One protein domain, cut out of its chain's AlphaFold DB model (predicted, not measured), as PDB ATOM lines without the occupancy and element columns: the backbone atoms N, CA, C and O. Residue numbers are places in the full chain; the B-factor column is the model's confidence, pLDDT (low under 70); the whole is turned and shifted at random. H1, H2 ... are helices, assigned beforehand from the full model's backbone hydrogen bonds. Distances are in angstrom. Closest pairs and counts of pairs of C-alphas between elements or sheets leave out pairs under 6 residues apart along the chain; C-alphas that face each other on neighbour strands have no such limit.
ATOM      1  N   GLN A   2      -8.234  16.417  -6.898       58.66
ATOM      2  CA  GLN A   2      -8.747  15.044  -6.793       58.66
ATOM      3  C   GLN A   2     -10.226  14.932  -7.208       58.66
ATOM      4  O   GLN A   2     -10.566  14.106  -8.043       58.66
ATOM      5  N   THR A   3     -11.073  15.879  -6.785       65.72
ATOM      6  CA  THR A   3     -12.488  15.964  -7.195       65.72
ATOM      7  C   THR A   3     -12.693  16.065  -8.713       65.72
ATOM      8  O   THR A   3     -13.619  15.462  -9.244       65.72
ATOM      9  N   HIS A   4     -11.837  16.796  -9.439       68.86
ATOM     10  CA  HIS A   4     -11.941  16.913 -10.900       68.86
ATOM     11  C   HIS A   4     -11.509  15.629 -11.607       68.86
ATOM     12  O   HIS A   4     -12.136  15.245 -12.590       68.86
ATOM     13  N   ILE A   5     -10.469  14.964 -11.096       66.72
ATOM     14  CA  ILE A   5      -9.993  13.682 -11.622       66.72
ATOM     15  C   ILE A   5     -11.057  12.604 -11.396       66.72
ATOM     16  O   ILE A   5     -11.453  11.943 -12.352       66.72
ATOM     17  N   SER A   6     -11.584  12.483 -10.174       73.45
ATOM     18  CA  SER A   6     -12.661  11.543  -9.842       73.45
ATOM     19  C   SER A   6     -13.888  11.772 -10.720       73.45
ATOM     20  O   SER A   6     -14.365  10.837 -11.355       73.45
ATOM     21  N   ARG A   7     -14.324  13.030 -10.870       76.52
ATOM     22  CA  ARG A   7     -15.441  13.386 -11.752       76.52
ATOM     23  C   ARG A   7     -15.160  13.053 -13.220       76.52
ATOM     24  O   ARG A   7     -16.053  12.607 -13.930       76.52
ATOM     25  N   ALA A   8     -13.937  13.260 -13.702       73.29
ATOM     26  CA  ALA A   8     -13.575  12.909 -15.071       73.29
ATOM     27  C   ALA A   8     -13.558  11.388 -15.298       73.29
ATOM     28  O   ALA A   8     -13.929  10.941 -16.380       73.29
ATOM     29  N   VAL A   9     -13.173  10.598 -14.294       75.12
ATOM     30  CA  VAL A   9     -13.270   9.133 -14.338       75.12
ATOM     31  C   VAL A   9     -14.730   8.675 -14.325       75.12
ATOM     32  O   VAL A   9     -15.109   7.831 -15.134       75.12
ATOM     33  N   GLU A  10     -15.565   9.256 -13.462       79.07
ATOM     34  CA  GLU A  10     -17.003   8.958 -13.380       79.07
ATOM     35  C   GLU A  10     -17.746   9.293 -14.678       79.07
ATOM     36  O   GLU A  10     -18.579   8.518 -15.138       79.07
ATOM     37  N   GLU A  11     -17.403  10.413 -15.316       81.98
ATOM     38  CA  GLU A  11     -17.967  10.825 -16.607       81.98
ATOM     39  C   GLU A  11     -17.352  10.069 -17.806       81.98
ATOM     40  O   GLU A  11     -17.620  10.414 -18.957       81.98
ATOM     41  N   GLY A  12     -16.493   9.068 -17.567       77.40
ATOM     42  CA  GLY A  12     -15.845   8.268 -18.614       77.40
ATOM     43  C   GLY A  12     -14.831   9.042 -19.466       77.40
ATOM     44  O   GLY A  12     -14.445   8.592 -20.542       77.40
ATOM     45  N   ARG A  13     -14.397  10.223 -19.010       74.64
ATOM     46  CA  ARG A  13     -13.426  11.086 -19.701       74.64
ATOM     47  C   ARG A  13     -11.980  10.634 -19.492       74.64
ATOM     48  O   ARG A  13     -11.144  10.917 -20.345       74.64
ATOM     49  N   HIS A  14     -11.693   9.933 -18.396       70.64
ATOM     50  CA  HIS A  14     -10.398   9.309 -18.113       70.64
ATOM     51  C   HIS A  14     -10.581   7.896 -17.554       70.64
ATOM     52  O   HIS A  14     -11.557   7.616 -16.864       70.64
ATOM     53  N   THR A  15      -9.628   7.003 -17.824       80.74
ATOM     54  CA  THR A  15      -9.585   5.705 -17.145       80.74
ATOM     55  C   THR A  15      -9.023   5.871 -15.731       80.74
ATOM     56  O   THR A  15      -8.285   6.824 -15.455       80.74
ATOM     57  N   LYS A  16      -9.354   4.943 -14.826       79.20
ATOM     58  CA  LYS A  16      -8.814   4.940 -13.454       79.20
ATOM     59  C   LYS A  16      -7.287   4.848 -13.461       79.20
ATOM     60  O   LYS A  16      -6.624   5.502 -12.664       79.20
ATOM     61  N   GLU A  17      -6.740   4.086 -14.400       77.78
ATOM     62  CA  GLU A  17      -5.306   3.868 -14.574       77.78
ATOM     63  C   GLU A  17      -4.603   5.145 -15.049       77.78
ATOM     64  O   GLU A  17      -3.556   5.506 -14.515       77.78
ATOM     65  N   ALA A  18      -5.195   5.872 -16.005       74.57
ATOM     66  CA  ALA A  18      -4.653   7.147 -16.466       74.57
ATOM     67  C   ALA A  18      -4.680   8.199 -15.349       74.57
ATOM     68  O   ALA A  18      -3.701   8.914 -15.156       74.57
ATOM     69  N   ALA A  19      -5.775   8.264 -14.585       74.15
ATOM     70  CA  ALA A  19      -5.897   9.144 -13.427       74.15
ATOM     71  C   ALA A  19      -4.808   8.876 -12.375       74.15
ATOM     72  O   ALA A  19      -4.132   9.814 -11.954       74.15
ATOM     73  N   ALA A  20      -4.590   7.607 -12.014       74.66
ATOM     74  CA  ALA A  20      -3.553   7.212 -11.063       74.66
ATOM     75  C   ALA A  20      -2.135   7.540 -11.569       74.66
ATOM     76  O   ALA A  20      -1.296   8.002 -10.800       74.66
ATOM     77  N   TYR A  21      -1.871   7.357 -12.867       72.64
ATOM     78  CA  TYR A  21      -0.590   7.721 -13.482       72.64
ATOM     79  C   TYR A  21      -0.340   9.238 -13.480       72.64
ATOM     80  O   TYR A  21       0.762   9.699 -13.185       72.64
ATOM     81  N   PHE A  22      -1.360  10.047 -13.771       69.96
ATOM     82  CA  PHE A  22      -1.223  11.500 -13.675       69.96
ATOM     83  C   PHE A  22      -1.019  11.962 -12.230       69.96
ATOM     84  O   PHE A  22      -0.204  12.852 -11.990       69.96
ATOM     85  N   GLU A  23      -1.717  11.353 -11.272       71.93
ATOM     86  CA  GLU A  23      -1.530  11.629  -9.847       71.93
ATOM     87  C   GLU A  23      -0.113  11.261  -9.383       71.93
ATOM     88  O   GLU A  23       0.496  12.033  -8.642       71.93
ATOM     89  N   SER A  24       0.464  10.155  -9.870       71.33
ATOM     90  CA  SER A  24       1.852   9.805  -9.547       71.33
ATOM     91  C   SER A  24       2.843  10.839 -10.087       71.33
ATOM     92  O   SER A  24       3.681  11.314  -9.331       71.33
ATOM     93  N   ILE A  25       2.700  11.284 -11.344       68.77
ATOM     94  CA  ILE A  25       3.571  12.329 -11.920       68.77
ATOM     95  C   ILE A  25       3.434  13.663 -11.171       68.77
ATOM     96  O   ILE A  25       4.438  14.328 -10.912       68.77
ATOM     97  N   MET A  26       2.202  14.064 -10.840       69.41
ATOM     98  CA  MET A  26       1.908  15.289 -10.079       69.41
ATOM     99  C   MET A  26       2.548  15.306  -8.700       69.41
ATOM    100  O   MET A  26       2.820  16.377  -8.157       69.41
ATOM    101  N   ASN A  27       2.726  14.131  -8.119       68.69
ATOM    102  CA  ASN A  27       3.337  13.985  -6.819       68.69
ATOM    103  C   ASN A  27       4.864  13.937  -6.950       68.69
ATOM    104  O   ASN A  27       5.536  14.713  -6.281       68.69
ATOM    105  N   ASP A  28       5.396  13.162  -7.899       67.35
ATOM    106  CA  ASP A  28       6.843  12.989  -8.087       67.35
ATOM    107  C   ASP A  28       7.574  14.266  -8.560       67.35
ATOM    108  O   ASP A  28       8.788  14.383  -8.382       67.35
ATOM    109  N   LYS A  29       6.875  15.216  -9.204       71.17
ATOM    110  CA  LYS A  29       7.465  16.464  -9.730       71.17
ATOM    111  C   LYS A  29       6.722  17.708  -9.225       71.17
ATOM    112  O   LYS A  29       5.717  18.090  -9.835       71.17
ATOM    113  N   PRO A  30       7.227  18.404  -8.187       73.24
ATOM    114  CA  PRO A  30       6.612  19.629  -7.664       73.24
ATOM    115  C   PRO A  30       6.380  20.711  -8.732       73.24
ATOM    116  O   PRO A  30       5.370  21.416  -8.707       73.24
ATOM    117  N   GLU A  31       7.257  20.816  -9.735       75.87
ATOM    118  CA  GLU A  31       7.120  21.799 -10.814       75.87
ATOM    119  C   GLU A  31       5.916  21.524 -11.711       75.87
ATOM    120  O   GLU A  31       5.296  22.455 -12.222       75.87
ATOM    121  N   PHE A  32       5.536  20.256 -11.876       80.03
ATOM    122  CA  PHE A  32       4.355  19.917 -12.658       80.03
ATOM    123  C   PHE A  32       3.091  20.507 -12.013       80.03
ATOM    124  O   PHE A  32       2.218  21.008 -12.724       80.03
ATOM    125  N   ARG A  33       3.044  20.599 -10.675       79.35
ATOM    126  CA  ARG A  33       1.978  21.316  -9.959       79.35
ATOM    127  C   ARG A  33       1.991  22.815 -10.229       79.35
ATOM    128  O   ARG A  33       0.926  23.388 -10.459       79.35
ATOM    129  N   LEU A  34       3.169  23.444 -10.249       83.94
ATOM    130  CA  LEU A  34       3.305  24.855 -10.631       83.94
ATOM    131  C   LEU A  34       2.776  25.092 -12.050       83.94
ATOM    132  O   LEU A  34       2.051  26.057 -12.279       83.94
ATOM    133  N   PHE A  35       3.082  24.193 -12.986       87.36
ATOM    134  CA  PHE A  35       2.601  24.291 -14.364       87.36
ATOM    135  C   PHE A  35       1.088  24.096 -14.463       87.36
ATOM    136  O   PHE A  35       0.440  24.810 -15.223       87.36
ATOM    137  N   MET A  36       0.504  23.185 -13.681       85.09
ATOM    138  CA  MET A  36      -0.951  23.009 -13.636       85.09
ATOM    139  C   MET A  36      -1.669  24.199 -12.999       85.09
ATOM    140  O   MET A  36      -2.678  24.644 -13.547       85.09
ATOM    141  N   ARG A  37      -1.142  24.766 -11.907       85.75
ATOM    142  CA  ARG A  37      -1.682  26.003 -11.318       85.75
ATOM    143  C   ARG A  37      -1.595  27.167 -12.302       85.75
ATOM    144  O   ARG A  37      -2.570  27.896 -12.457       85.75
ATOM    145  N   GLU A  38      -0.477  27.313 -13.011       89.92
ATOM    146  CA  GLU A  38      -0.336  28.353 -14.033       89.92
ATOM    147  C   GLU A  38      -1.288  28.123 -15.213       89.92
ATOM    148  O   GLU A  38      -1.950  29.057 -15.655       89.92
ATOM    149  N   ALA A  39      -1.428  26.885 -15.692       89.34
ATOM    150  CA  ALA A  39      -2.386  26.552 -16.744       89.34
ATOM    151  C   ALA A  39      -3.823  26.893 -16.318       89.34
ATOM    152  O   ALA A  39      -4.556  27.524 -17.080       89.34
ATOM    153  N   GLN A  40      -4.203  26.552 -15.085       88.01
ATOM    154  CA  GLN A  40      -5.501  26.908 -14.517       88.01
ATOM    155  C   GLN A  40      -5.666  28.427 -14.392       88.01
ATOM    156  O   GLN A  40      -6.721  28.952 -14.733       88.01
ATOM    157  N   ARG A  41      -4.629  29.159 -13.973       90.81
ATOM    158  CA  ARG A  41      -4.652  30.627 -13.892       90.81
ATOM    159  C   ARG A  41      -4.804  31.282 -15.269       90.81
ATOM    160  O   ARG A  41      -5.491  32.293 -15.392       90.81
ATOM    161  N   LEU A  42      -4.156  30.730 -16.296       90.46
ATOM    162  CA  LEU A  42      -4.212  31.231 -17.672       90.46
ATOM    163  C   LEU A  42      -5.573  30.976 -18.330       90.46
ATOM    164  O   LEU A  42      -6.069  31.852 -19.035       90.46
ATOM    165  N   ILE A  43      -6.151  29.792 -18.109       89.53
ATOM    166  CA  ILE A  43      -7.444  29.381 -18.677       89.53
ATOM    167  C   ILE A  43      -8.617  29.976 -17.872       89.53
ATOM    168  O   ILE A  43      -9.657  30.307 -18.445       89.53
ATOM    169  N   GLY A  44      -8.450  30.165 -16.559       87.98
ATOM    170  CA  GLY A  44      -9.513  30.581 -15.647       87.98
ATOM    171  C   GLY A  44     -10.629  29.535 -15.571       87.98
ATOM    172  O   GLY A  44     -10.363  28.335 -15.576       87.98
ATOM    173  N   ASP A  45     -11.881  29.995 -15.566       85.35
ATOM    174  CA  ASP A  45     -13.077  29.136 -15.556       85.35
ATOM    175  C   ASP A  45     -13.522  28.682 -16.964       85.35
ATOM    176  O   ASP A  45     -14.624  28.157 -17.142       85.35
ATOM    177  N   GLN A  46     -12.705  28.910 -18.000       84.79
ATOM    178  CA  GLN A  46     -13.041  28.509 -19.369       84.79
ATOM    179  C   GLN A  46     -12.943  26.985 -19.519       84.79
ATOM    180  O   GLN A  46     -11.961  26.381 -19.090       84.79
ATOM    181  N   ASP A  47     -13.917  26.355 -20.185       83.66
ATOM    182  CA  ASP A  47     -13.788  24.946 -20.575       83.66
ATOM    183  C   ASP A  47     -12.671  24.816 -21.627       83.66
ATOM    184  O   ASP A  47     -12.813  25.375 -22.723       83.66
ATOM    185  N   PRO A  48     -11.591  24.054 -21.362       81.16
ATOM    186  CA  PRO A  48     -10.520  23.831 -22.331       81.16
ATOM    187  C   PRO A  48     -11.014  23.312 -23.691       81.16
ATOM    188  O   PRO A  48     -10.390  23.578 -24.720       81.16
ATOM    189  N   ARG A  49     -12.145  22.590 -23.718       82.67
ATOM    190  CA  ARG A  49     -12.759  22.057 -24.946       82.67
ATOM    191  C   ARG A  49     -13.484  23.122 -25.769       82.67
ATOM    192  O   ARG A  49     -13.626  22.949 -26.975       82.67
ATOM    193  N   GLY A  50     -13.931  24.202 -25.130       88.19
ATOM    194  CA  GLY A  50     -14.589  25.336 -25.781       88.19
ATOM    195  C   GLY A  50     -13.615  26.370 -26.351       88.19
ATOM    196  O   GLY A  50     -14.042  27.319 -27.007       88.19
ATOM    197  N   LEU A  51     -12.313  26.205 -26.111       89.28
ATOM    198  CA  LEU A  51     -11.300  27.140 -26.581       89.28
ATOM    199  C   LEU A  51     -11.136  27.064 -28.097       89.28
ATOM    200  O   LEU A  51     -10.935  25.997 -28.678       89.28
ATOM    201  N   THR A  52     -11.131  28.230 -28.736       93.15
ATOM    202  CA  THR A  52     -10.736  28.350 -30.140       93.15
ATOM    203  C   THR A  52      -9.274  27.941 -30.319       93.15
ATOM    204  O   THR A  52      -8.457  28.087 -29.408       93.15
ATOM    205  N   ARG A  53      -8.896  27.507 -31.528       92.84
ATOM    206  CA  ARG A  53      -7.497  27.171 -31.850       92.84
ATOM    207  C   ARG A  53      -6.530  28.314 -31.513       92.84
ATOM    208  O   ARG A  53      -5.445  28.061 -31.007       92.84
ATOM    209  N   TYR A  54      -6.944  29.561 -31.744       94.40
ATOM    210  CA  TYR A  54      -6.158  30.742 -31.385       94.40
ATOM    211  C   TYR A  54      -5.933  30.851 -29.870       94.40
ATOM    212  O   TYR A  54      -4.800  31.037 -29.436       94.40
ATOM    213  N   GLN A  55      -6.981  30.681 -29.058       92.07
ATOM    214  CA  GLN A  55      -6.854  30.696 -27.596       92.07
ATOM    215  C   GLN A  55      -5.984  29.545 -27.086       92.07
ATOM    216  O   GLN A  55      -5.145  29.764 -26.217       92.07
ATOM    217  N   GLN A  56      -6.135  28.344 -27.653       90.85
ATOM    218  CA  GLN A  56      -5.296  27.191 -27.314       90.85
ATOM    219  C   GLN A  56      -3.815  27.487 -27.577       90.85
ATOM    220  O   GLN A  56      -2.993  27.303 -26.682       90.85
ATOM    221  N   THR A  57      -3.479  28.005 -28.765       93.03
ATOM    222  CA  THR A  57      -2.107  28.408 -29.099       93.03
ATOM    223  C   THR A  57      -1.606  29.492 -28.146       93.03
ATOM    224  O   THR A  57      -0.554  29.324 -27.535       93.03
ATOM    225  N   HIS A  58      -2.388  30.548 -27.919       93.89
ATOM    226  CA  HIS A  58      -2.009  31.655 -27.038       93.89
ATOM    227  C   HIS A  58      -1.732  31.219 -25.594       93.89
ATOM    228  O   HIS A  58      -0.729  31.618 -25.001       93.89
ATOM    229  N   TYR A  59      -2.593  30.380 -25.013       93.18
ATOM    230  CA  TYR A  59      -2.377  29.864 -23.662       93.18
ATOM    231  C   TYR A  59      -1.221  28.867 -23.608       93.18
ATOM    232  O   TYR A  59      -0.444  28.920 -22.656       93.18
ATOM    233  N   SER A  60      -1.050  28.021 -24.632       91.32
ATOM    234  CA  SER A  60       0.106  27.120 -24.710       91.32
ATOM    235  C   SER A  60       1.423  27.892 -24.764       91.32
ATOM    236  O   SER A  60       2.341  27.551 -24.032       91.32
ATOM    237  N   GLU A  61       1.500  28.990 -25.521       93.93
ATOM    238  CA  GLU A  61       2.702  29.825 -25.592       93.93
ATOM    239  C   GLU A  61       3.016  30.490 -24.251       93.93
ATOM    240  O   GLU A  61       4.172  30.512 -23.823       93.93
ATOM    241  N   LYS A  62       1.998  31.020 -23.562       93.81
ATOM    242  CA  LYS A  62       2.170  31.599 -22.221       93.81
ATOM    243  C   LYS A  62       2.641  30.557 -21.212       93.81
ATOM    244  O   LYS A  62       3.586  30.827 -20.472       93.81
ATOM    245  N   LEU A  63       2.031  29.373 -21.224       93.18
ATOM    246  CA  LEU A  63       2.426  28.270 -20.358       93.18
ATOM    247  C   LEU A  63       3.856  27.810 -20.668       93.18
ATOM    248  O   LEU A  63       4.654  27.658 -19.749       93.18
ATOM    249  N   SER A  64       4.224  27.668 -21.945       92.21
ATOM    250  CA  SER A  64       5.589  27.319 -22.349       92.21
ATOM    251  C   SER A  64       6.608  28.353 -21.879       92.21
ATOM    252  O   SER A  64       7.646  27.969 -21.354       92.21
ATOM    253  N   ARG A  65       6.315  29.656 -21.993       93.38
ATOM    254  CA  ARG A  65       7.204  30.711 -21.474       93.38
ATOM    255  C   ARG A  65       7.381  30.617 -19.962       93.38
ATOM    256  O   ARG A  65       8.502  30.758 -19.486       93.38
ATOM    257  N   TYR A  66       6.303  30.351 -19.225       91.08
ATOM    258  CA  TYR A  66       6.378  30.132 -17.782       91.08
ATOM    259  C   TYR A  66       7.249  28.915 -17.443       91.08
ATOM    260  O   TYR A  66       8.180  29.026 -16.648       91.08
ATOM    261  N   MET A  67       7.021  27.779 -18.111       89.92
ATOM    262  CA  MET A  67       7.823  26.562 -17.939       89.92
ATOM    263  C   MET A  67       9.305  26.800 -18.242       89.92
ATOM    264  O   MET A  67      10.167  26.375 -17.476       89.92
ATOM    265  N   SER A  68       9.612  27.502 -19.336       89.26
ATOM    266  CA  SER A  68      10.982  27.877 -19.689       89.26
ATOM    267  C   SER A  68      11.611  28.810 -18.657       89.26
ATOM    268  O   SER A  68      12.791  28.655 -18.365       89.26
ATOM    269  N   GLY A  69      10.842  29.737 -18.077       88.07
ATOM    270  CA  GLY A  69      11.302  30.603 -16.990       88.07
ATOM    271  C   GLY A  69      11.725  29.800 -15.762       88.07
ATOM    272  O   GLY A  69      12.862  29.926 -15.316       88.07
ATOM    273  N   VAL A  70      10.855  28.898 -15.293       83.98
ATOM    274  CA  VAL A  70      11.141  28.003 -14.155       83.98
ATOM    275  C   VAL A  70      12.361  27.116 -14.436       83.98
ATOM    276  O   VAL A  70      13.243  26.971 -13.589       83.98
ATOM    277  N   ALA A  71      12.453  26.540 -15.638       82.50
ATOM    278  CA  ALA A  71      13.584  25.696 -16.020       82.50
ATOM    279  C   ALA A  71      14.902  26.485 -16.102       82.50
ATOM    280  O   ALA A  71      15.931  26.022 -15.612       82.50
ATOM    281  N   SER A  72      14.874  27.683 -16.693       83.39
ATOM    282  CA  SER A  72      16.041  28.563 -16.796       83.39
ATOM    283  C   SER A  72      16.536  28.984 -15.419       83.39
ATOM    284  O   SER A  72      17.738  28.971 -15.173       83.39
ATOM    285  N   GLU A  73      15.627  29.332 -14.512       81.64
ATOM    286  CA  GLU A  73      15.973  29.702 -13.145       81.64
ATOM    287  C   GLU A  73      16.659  28.540 -12.415       81.64
ATOM    288  O   GLU A  73      17.722  28.726 -11.822       81.64
ATOM    289  N   ARG A  74      16.138  27.313 -12.551       77.27
ATOM    290  CA  ARG A  74      16.766  26.111 -11.981       77.27
ATOM    291  C   ARG A  74      18.160  25.852 -12.554       77.27
ATOM    292  O   ARG A  74      19.071  25.526 -11.799       77.27
ATOM    293  N   LEU A  75      18.340  26.011 -13.867       79.66
ATOM    294  CA  LEU A  75      19.645  25.844 -14.514       79.66
ATOM    295  C   LEU A  75      20.651  26.902 -14.055       79.66
ATOM    296  O   LEU A  75      21.796  26.562 -13.775       79.66
ATOM    297  N   MET A  76      20.233  28.163 -13.938       82.08
ATOM    298  CA  MET A  76      21.098  29.233 -13.432       82.08
ATOM    299  C   MET A  76      21.483  29.013 -11.971       82.08
ATOM    300  O   MET A  76      22.641  29.232 -11.613       82.08
ATOM    301  N   ARG A  77      20.555  28.525 -11.138       75.77
ATOM    302  CA  ARG A  77      20.855  28.142  -9.752       75.77
ATOM    303  C   ARG A  77      21.869  26.998  -9.695       75.77
ATOM    304  O   ARG A  77      22.892  27.155  -9.043       75.77
ATOM    305  N   ALA A  78      21.643  25.910 -10.436       77.77
ATOM    306  CA  ALA A  78      22.565  24.771 -10.480       77.77
ATOM    307  C   ALA A  78      23.957  25.162 -11.011       77.77
ATOM    308  O   ALA A  78      24.973  24.727 -10.481       77.77
ATOM    309  N   HIS A  79      24.012  26.025 -12.026       79.33
ATOM    310  CA  HIS A  79      25.271  26.556 -12.546       79.33
ATOM    311  C   HIS A  79      26.006  27.414 -11.509       79.33
ATOM    312  O   HIS A  79      27.208  27.268 -11.320       79.33
ATOM    313  N   THR A  80      25.284  28.293 -10.808       81.71
ATOM    314  CA  THR A  80      25.860  29.117  -9.732       81.71
ATOM    315  C   THR A  80      26.376  28.241  -8.588       81.71
ATOM    316  O   THR A  80      27.424  28.527  -8.010       81.71
ATOM    317  N   GLU A  81      25.665  27.156  -8.270       77.89
ATOM    318  CA  GLU A  81      26.099  26.164  -7.289       77.89
ATOM    319  C   GLU A  81      27.411  25.485  -7.685       77.89
ATOM    320  O   GLU A  81      28.362  25.489  -6.895       77.89
ATOM    321  N   ASP A  82      27.496  24.986  -8.917       79.44
ATOM    322  CA  ASP A  82      28.701  24.360  -9.463       79.44
ATOM    323  C   ASP A  82      29.895  25.331  -9.483       79.44
ATOM    324  O   ASP A  82      30.977  25.013  -8.987       79.44
ATOM    325  N   GLU A  83      29.699  26.563  -9.960       83.80
ATOM    326  CA  GLU A  83      30.769  27.563 -10.018       83.80
ATOM    327  C   GLU A  83      31.295  27.956  -8.638       83.80
ATOM    328  O   GLU A  83      32.508  28.087  -8.447       83.80
ATOM    329  N   ASN A  84      30.404  28.154  -7.666       81.03
ATOM    330  CA  ASN A  84      30.792  28.485  -6.298       81.03
ATOM    331  C   ASN A  84      31.543  27.326  -5.638       81.03
ATOM    332  O   ASN A  84      32.564  27.550  -4.989       81.03
ATOM    333  N   THR A  85      31.075  26.097  -5.850       78.59
ATOM    334  CA  THR A  85      31.706  24.879  -5.330       78.59
ATOM    335  C   THR A  85      33.097  24.678  -5.931       78.59
ATOM    336  O   THR A  85      34.067  24.404  -5.216       78.59
ATOM    337  N   ARG A  86      33.229  24.887  -7.244       82.30
ATOM    338  CA  ARG A  86      34.504  24.791  -7.957       82.30
ATOM    339  C   ARG A  86      35.503  25.842  -7.487       82.30
ATOM    340  O   ARG A  86      36.667  25.506  -7.280       82.30
ATOM    341  N   ARG A  87      35.061  27.092  -7.292       83.13
ATOM    342  CA  ARG A  87      35.903  28.166  -6.737       83.13
ATOM    343  C   ARG A  87      36.393  27.810  -5.338       83.13
ATOM    344  O   ARG A  87      37.600  27.737  -5.140       83.13
ATOM    345  N   HIS A  88      35.481  27.453  -4.435       81.60
ATOM    346  CA  HIS A  88      35.825  27.030  -3.078       81.60
ATOM    347  C   HIS A  88      36.842  25.884  -3.048       81.60
ATOM    348  O   HIS A  88      37.818  25.936  -2.307       81.60
ATOM    349  N   THR A  89      36.669  24.873  -3.901       81.15
ATOM    350  CA  THR A  89      37.600  23.735  -3.985       81.15
ATOM    351  C   THR A  89      38.992  24.150  -4.478       81.15
ATOM    352  O   THR A  89      39.990  23.537  -4.103       81.15
ATOM    353  N   HIS A  90      39.076  25.176  -5.326       85.65
ATOM    354  CA  HIS A  90      40.329  25.621  -5.928       85.65
ATOM    355  C   HIS A  90      41.113  26.600  -5.039       85.65
ATOM    356  O   HIS A  90      42.336  26.505  -4.968       85.65
ATOM    357  N   ASP A  91      40.441  27.558  -4.395       86.48
ATOM    358  CA  ASP A  91      41.098  28.655  -3.669       86.48
ATOM    359  C   ASP A  91      40.604  28.874  -2.229       86.48
ATOM    360  O   ASP A  91      41.116  29.752  -1.535       86.48
ATOM    361  N   GLY A  92      39.645  28.075  -1.751       78.69
ATOM    362  CA  GLY A  92      39.065  28.209  -0.415       78.69
ATOM    363  C   GLY A  92      38.120  29.402  -0.253       78.69
ATOM    364  O   GLY A  92      37.725  29.709   0.873       78.69
ATOM    365  N   SER A  93      37.751  30.089  -1.342       80.26
ATOM    366  CA  SER A  93      36.773  31.179  -1.295       80.26
ATOM    367  C   SER A  93      35.441  30.685  -0.736       80.26
ATOM    368  O   SER A  93      35.016  29.582  -1.083       80.26
ATOM    369  N   PRO A  94      34.727  31.501   0.054       73.53
ATOM    370  CA  PRO A  94      33.392  31.145   0.504       73.53
ATOM    371  C   PRO A  94      32.453  30.823  -0.673       73.53
ATOM    372  O   PRO A  94      32.345  31.614  -1.614       73.53
TER     373      PRO A  94
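Overview. This is residues 2 to 94 of the 170 residues of an uncharacterized protein of Trypanosoma brucei brucei (strain 927/4 GUTat10.1) (UniProt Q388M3). One long helix, H4, makes the longest axis of the model; H3 folds back along its first part, and much of the rest of H4, residues 72 to 83 and 86 to 91, sticks out as a free arm. From the end of H3 far from the turn into H4, the chain turns a corner into H2, with short H1 folded back at H2's other end; H2, H3 and H4 make an open zigzag, with H1 and H2 apart from H4. The printed part has 93 residues, with four named helices in the order H1, H2, H3, H4 and no named strand, and its class is all helix. It is extended, with a radius of gyration of the C-alphas of 19.4 A and spans of 63 by 32 by 16 A.

Arrangement. H4, residues 53 to 91, touches H3, residues 30 to 43, with its residues 59 to 67 alone. Their closest C-alphas, those of Ala 39 and Leu 63, are 6.3 A apart. The two form a helical hairpin, running opposite ways at a shallow tilt of 31 degrees. H3 and H2, residues 16 to 28, touch only at the corner by their link, and only just, with 3 pairs of C-alphas within 8 A; the closest are those of Met 26 and Phe 32, at 5.8 A. Their steep tilt of 68 degrees is only just short of about perpendicular, and they run opposite ways. H2 and H1, residues 2 to 10, form a second helical hairpin at a shallow tilt of 20 degrees, opposite ways. They only just touch, with 3 pairs of C-alphas within 8 A, the closest being those of Val 9 and Lys 16 at 6.2 A. H1 is apart from H3 and H4, and H2 is apart from H4. In H1, H2, H3 and H4 every O i to N i+4 pair is within hydrogen-bond range.

Along the chain. H4 measures 56.2 A from C-alpha 53 at (-7.497, 27.171, -31.850) to C-alpha 91 at (41.098, 28.655, -3.669). H3 measures 20.3 A, H2 18.4 A and H1 12.2 A from first to last C-alpha. H1 begins with C-alpha 2 at (-8.747, 15.044, -6.793).

Size, cuts and confidence. The two C-alphas farthest apart, those of Glu 11 and Asp 91, are 63.0 A from each other. The printed part has no cut. The links from H1 to H2 and from H2 to H3 are tight, and the link from H3 to H4, with 9 residues, is short. The mean pLDDT of the printed part is 81.6; residues 2 to 5, residue 22 and residues 25 to 28 are under 70.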